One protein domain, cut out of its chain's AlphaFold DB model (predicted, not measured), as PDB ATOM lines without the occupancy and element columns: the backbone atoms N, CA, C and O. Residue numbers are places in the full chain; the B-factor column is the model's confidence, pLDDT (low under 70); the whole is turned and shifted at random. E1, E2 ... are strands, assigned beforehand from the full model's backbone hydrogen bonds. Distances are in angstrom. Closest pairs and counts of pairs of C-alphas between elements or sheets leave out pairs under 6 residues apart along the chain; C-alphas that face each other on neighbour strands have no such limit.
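This is residues 25 to 68 of the 68 residues of an uncharacterized protein of Niveispirillum cyanobacteriorum (UniProt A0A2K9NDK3). With little regular structure, this is a small two-stranded hairpin, E1 and E2, whose ends are joined by a wide loop; after E2 the chain turns and runs back as a long tail, of which residues 52 to 68 stand free. The printed part has 44 residues, with two named strands in the order E1, E2, no named helix, and only 9 residues in these strands; the class is all strand, antiparallel. The whole is loose, with a radius of gyration of the C-alphas of 13.3 A, and spans 43 by 18 by 18 A.

E1, residues 26 to 30, begins with C-alpha 26 at (146.861, 143.216, 182.690) and is 11.2 A long from first to last C-alpha. E2, residues 44 to 47, is 10.0 A long and ends with C-alpha 47 at (148.728, 145.934, 185.762).

E1 and E2 form an antiparallel hairpin, with 168 degrees between their directions. The C-alphas of Leu 26 and Phe 47 face each other at 4.5 A. N 27 and O 46, 2.8 A apart, and N 44 and O 30, 2.9 A apart, are within hydrogen-bond range.

The C-alphas of Thr 52 and Glu 68, 43.7 A apart, are the two farthest apart. The link from E1 to E2, 13 residues, is long, and residues 33 to 38 stand free. The printed part has no cut and ends at the chain's last residue. Its mean pLDDT is 89.5; residues 66 to 68 are under 70.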
ATOM      1  N   LYS A  25     144.664 147.469 183.139       91.88
ATOM      2  CA  LYS A  25     144.848 146.390 182.163       91.88
ATOM      3  C   LYS A  25     145.981 145.487 182.605       91.88
ATOM      4  O   LYS A  25     147.038 145.977 182.996       91.88
ATOM      5  N   LEU A  26     145.784 144.177 182.491       94.44
ATOM      6  CA  LEU A  26     146.861 143.216 182.690       94.44
ATOM      7  C   LEU A  26     147.919 143.418 181.594       94.44
ATOM      8  O   LEU A  26     147.613 143.375 180.403       94.44
ATOM      9  N   LYS A  27     149.155 143.691 182.004       95.56
ATOM     10  CA  LYS A  27     150.313 143.905 181.126       95.56
ATOM     11  C   LYS A  27     151.178 142.660 181.014       95.56
ATOM     12  O   LYS A  27     151.715 142.399 179.945       95.56
ATOM     13  N   ALA A  28     151.311 141.924 182.111       96.75
ATOM     14  CA  ALA A  28     152.067 140.685 182.172       96.75
ATOM     15  C   ALA A  28     151.521 139.785 183.283       96.75
ATOM     16  O   ALA A  28     150.987 140.276 184.282       96.75
ATOM     17  N   ALA A  29     151.698 138.482 183.100       97.56
ATOM     18  CA  ALA A  29     151.440 137.463 184.101       97.56
ATOM     19  C   ALA A  29     152.633 136.508 184.165       97.56
ATOM     20  O   ALA A  29     153.253 136.229 183.136       97.56
ATOM     21  N   ASP A  30     152.928 136.028 185.366       95.62
ATOM     22  CA  ASP A  30     153.852 134.928 185.607       95.62
ATOM     23  C   ASP A  30     153.164 133.881 186.503       95.62
ATOM     24  O   ASP A  30     152.758 134.223 187.623       95.62
ATOM     25  N   PRO A  31     152.978 132.636 186.031       95.00
ATOM     26  CA  PRO A  31     153.328 132.143 184.698       95.00
ATOM     27  C   PRO A  31     152.565 132.841 183.565       95.00
ATOM     28  O   PRO A  31     151.432 133.299 183.737       95.00
ATOM     29  N   ALA A  32     153.199 132.932 182.394       95.31
ATOM     30  CA  ALA A  32     152.575 133.501 181.204       95.31
ATOM     31  C   ALA A  32     151.416 132.619 180.709       95.31
ATOM     32  O   ALA A  32     151.319 131.435 181.048       95.31
ATOM     33  N   VAL A  33     150.547 133.191 179.873       93.62
ATOM     34  CA  VAL A  33     149.475 132.428 179.220       93.62
ATOM     35  C   VAL A  33     150.059 131.237 178.455       93.62
ATOM     36  O   VAL A  33     151.130 131.350 177.859       93.62
ATOM     37  N   ASP A  34     149.379 130.092 178.539       90.38
ATOM     38  CA  ASP A  34     149.759 128.823 177.901       90.38
ATOM     39  C   ASP A  34     151.152 128.289 178.278       90.38
ATOM     40  O   ASP A  34     151.674 127.371 177.640       90.38
ATOM     41  N   SER A  35     151.764 128.826 179.336       92.88
ATOM     42  CA  SER A  35     153.020 128.287 179.840       92.88
ATOM     43  C   SER A  35     152.808 126.908 180.463       92.88
ATOM     44  O   SER A  35     151.852 126.646 181.195       92.88
ATOM     45  N   THR A  36     153.738 126.007 180.168       90.62
ATOM     46  CA  THR A  36     153.783 124.666 180.745       90.62
ATOM     47  C   THR A  36     154.921 124.584 181.743       90.62
ATOM     48  O   THR A  36     156.042 124.999 181.450       90.62
ATOM     49  N   GLY A  37     154.661 123.994 182.899       90.25
ATOM     50  CA  GLY A  37     155.666 123.827 183.932       90.25
ATOM     51  C   GLY A  37     155.097 123.138 185.165       90.25
ATOM     52  O   GLY A  37     153.930 122.736 185.170       90.25
ATOM     53  N   PRO A  38     155.915 122.983 186.215       90.88
ATOM     54  CA  PRO A  38     155.407 122.584 187.519       90.88
ATOM     55  C   PRO A  38     154.358 123.586 188.018       90.88
ATOM     56  O   PRO A  38     154.389 124.766 187.668       90.88
ATOM     57  N   ALA A  39     153.439 123.116 188.862       90.38
ATOM     58  CA  ALA A  39     152.422 123.976 189.456       90.38
ATOM     59  C   ALA A  39     153.085 125.111 190.268       90.38
ATOM     60  O   ALA A  39     153.887 124.818 191.162       90.38
ATOM     61  N   PRO A  40     152.777 126.390 189.985       93.06
ATOM     62  CA  PRO A  40     153.371 127.509 190.702       93.06
ATOM     63  C   PRO A  40     152.778 127.628 192.111       93.06
ATOM     64  O   PRO A  40     151.585 127.413 192.321       93.06
ATOM     65  N   SER A  41     153.598 128.029 193.082       95.00
ATOM     66  CA  SER A  41     153.128 128.395 194.426       95.00
ATOM     67  C   SER A  41     152.599 129.832 194.508       95.00
ATOM     68  O   SER A  41     151.862 130.157 195.436       95.00
ATOM     69  N   THR A  42     152.947 130.676 193.531       95.31
ATOM     70  CA  THR A  42     152.596 132.100 193.466       95.31
ATOM     71  C   THR A  42     152.251 132.488 192.032       95.31
ATOM     72  O   THR A  42     152.928 132.060 191.102       95.31
ATOM     73  N   LEU A  43     151.239 133.341 191.862       95.38
ATOM     74  CA  LEU A  43     150.929 133.997 190.592       95.38
ATOM     75  C   LEU A  43     151.236 135.489 190.705       95.38
ATOM     76  O   LEU A  43     150.753 136.151 191.627       95.38
ATOM     77  N   SER A  44     152.016 136.021 189.768       96.56
ATOM     78  CA  SER A  44     152.331 137.448 189.698       96.56
ATOM     79  C   SER A  44     151.578 138.092 188.539       96.56
ATOM     80  O   SER A  44     151.725 137.684 187.391       96.56
ATOM     81  N   LEU A  45     150.762 139.105 188.836       96.75
ATOM     82  CA  LEU A  45     149.956 139.836 187.856       96.75
ATOM     83  C   LEU A  45     150.373 141.308 187.865       96.75
ATOM     84  O   LEU A  45     150.241 141.993 188.879       96.75
ATOM     85  N   SER A  46     150.868 141.804 186.733       95.81
ATOM     86  CA  SER A  46     151.290 143.199 186.581       95.81
ATOM     87  C   SER A  46     150.251 143.985 185.794       95.81
ATOM     88  O   SER A  46     149.944 143.634 184.655       95.81
ATOM     89  N   PHE A  47     149.737 145.068 186.376       94.81
ATOM     90  CA  PHE A  47     148.728 145.934 185.762       94.81
ATOM     91  C   PHE A  47     149.327 147.277 185.329       94.81
ATOM     92  O   PHE A  47     150.339 147.714 185.874       94.81
ATOM     93  N   SER A  48     148.711 147.942 184.348       93.69
ATOM     94  CA  SER A  48     149.142 149.271 183.884       93.69
ATOM     95  C   SER A  48     148.996 150.378 184.927       93.69
ATOM     96  O   SER A  48     149.736 151.359 184.885       93.69
ATOM     97  N   GLU A  49     148.080 150.215 185.877       91.38
ATOM     98  CA  GLU A  49     147.806 151.158 186.952       91.38
ATOM     99  C   GLU A  49     147.735 150.416 188.289       91.38
ATOM    100  O   GLU A  49     147.552 149.197 188.354       91.38
ATOM    101  N   LYS A  50     147.857 151.168 189.387       90.75
ATOM    102  CA  LYS A  50     147.676 150.615 190.730       90.75
ATOM    103  C   LYS A  50     146.226 150.178 190.920       90.75
ATOM    104  O   LYS A  50     145.303 150.939 190.639       90.75
ATOM    105  N   LEU A  51     146.046 148.979 191.461       90.31
ATOM    106  CA  LEU A  51     144.735 148.511 191.892       90.31
ATOM    107  C   LEU A  51     144.345 149.188 193.206       90.31
ATOM    108  O   LEU A  51     145.188 149.424 194.076       90.31
ATOM    109  N   THR A  52     143.054 149.462 193.367       89.81
ATOM    110  CA  THR A  52     142.511 149.861 194.661       89.81
ATOM    111  C   THR A  52     142.585 148.662 195.619       89.81
ATOM    112  O   THR A  52     142.178 147.555 195.256       89.81
ATOM    113  N   PRO A  53     143.115 148.827 196.842       91.38
ATOM    114  CA  PRO A  53     143.181 147.732 197.805       91.38
ATOM    115  C   PRO A  53     141.797 147.131 198.084       91.38
ATOM    116  O   PRO A  53     140.831 147.861 198.291       91.38
ATOM    117  N   GLY A  54     141.704 145.800 198.091       90.00
ATOM    118  CA  GLY A  54     140.466 145.075 198.404       90.00
ATOM    119  C   GLY A  54     139.423 145.017 197.282       90.00
ATOM    120  O   GLY A  54     138.374 144.416 197.486       90.00
ATOM    121  N   THR A  55     139.684 145.591 196.102       87.88
ATOM    122  CA  THR A  55     138.729 145.550 194.975       87.88
ATOM    123  C   THR A  55     139.017 144.440 193.968       87.88
ATOM    124  O   THR A  55     138.240 144.243 193.038       87.88
ATOM    125  N   ALA A  56     140.149 143.747 194.100       91.25
ATOM    126  CA  ALA A  56     140.551 142.687 193.185       91.25
ATOM    127  C   ALA A  56     140.081 141.318 193.691       91.25
ATOM    128  O   ALA A  56     140.296 140.967 194.852       91.25
ATOM    129  N   THR A  57     139.488 140.527 192.801       93.75
ATOM    130  CA  THR A  57     139.150 139.119 193.036       93.75
ATOM    131  C   THR A  57     139.889 138.265 192.015       93.75
ATOM    132  O   THR A  57     139.912 138.597 190.833       93.75
ATOM    133  N   VAL A  58     140.505 137.179 192.477       93.69
ATOM    134  CA  VAL A  58     141.213 136.209 191.634       93.69
ATOM    135  C   VAL A  58     140.534 134.856 191.804       93.69
ATOM    136  O   VAL A  58     140.367 134.389 192.931       93.69
ATOM    137  N   THR A  59     140.160 134.230 190.691       94.75
ATOM    138  CA  THR A  59     139.560 132.893 190.662       94.75
ATOM    139  C   THR A  59     140.537 131.926 190.013       94.75
ATOM    140  O   THR A  59     141.086 132.217 188.953       94.75
ATOM    141  N   LEU A  60     140.764 130.785 190.665       92.06
ATOM    142  CA  LEU A  60     141.669 129.739 190.200       92.06
ATOM    143  C   LEU A  60     140.872 128.473 189.916       92.06
ATOM    144  O   LEU A  60     140.174 127.969 190.795       92.06
ATOM    145  N   GLU A  61     141.005 127.951 188.701       89.88
ATOM    146  CA  GLU A  61     140.347 126.719 188.276       89.88
ATOM    147  C   GLU A  61     141.391 125.663 187.921       89.88
ATOM    148  O   GLU A  61     142.211 125.841 187.020       89.88
ATOM    149  N   ALA A  62     141.355 124.534 188.625       83.69
ATOM    150  CA  ALA A  62     142.181 123.388 188.287       83.69
ATOM    151  C   ALA A  62     141.538 122.628 187.119       83.69
ATOM    152  O   ALA A  62     140.553 121.911 187.297       83.69
ATOM    153  N   ARG A  63     142.106 122.758 185.917       77.75
ATOM    154  CA  ARG A  63     141.717 121.931 184.769       77.75
ATOM    155  C   ARG A  63     142.617 120.706 184.690       77.75
ATOM    156  O   ARG A  63     143.805 120.814 184.394       77.75
ATOM    157  N   ARG A  64     142.050 119.523 184.933       76.62
ATOM    158  CA  ARG A  64     142.727 118.261 184.624       76.62
ATOM    159  C   ARG A  64     142.670 118.048 183.116       76.62
ATOM    160  O   ARG A  64     141.594 117.835 182.569       76.62
ATOM    161  N   LEU A  65     143.822 118.119 182.456       71.56
ATOM    162  CA  LEU A  65     143.942 117.681 181.070       71.56
ATOM    163  C   LEU A  65     143.783 116.154 181.063       71.56
ATOM    164  O   LEU A  65     144.597 115.439 181.649       71.56
ATOM    165  N   VAL A  66     142.687 115.664 180.487       65.94
ATOM    166  CA  VAL A  66     142.530 114.244 180.160       65.94
ATOM    167  C   VAL A  66     143.288 114.039 178.854       65.94
ATOM    168  O   VAL A  66     142.973 114.682 177.856       65.94
ATOM    169  N   LEU A  67     144.344 113.231 178.900       63.94
ATOM    170  CA  LEU A  67     145.020 112.755 177.700       63.94
ATOM    171  C   LEU A  67     144.185 111.575 177.188       63.94
ATOM    172  O   LEU A  67     144.159 110.538 177.851       63.94
ATOM    173  N   GLU A  68     143.447 111.787 176.100       53.91
ATOM    174  CA  GLU A  68     142.832 110.719 175.294       53.91
ATOM    175  C   GLU A  68     143.894 110.044 174.416       53.91
ATOM    176  O   GLU A  68     144.743 110.782 173.854       53.91
TER     177      GLU A  68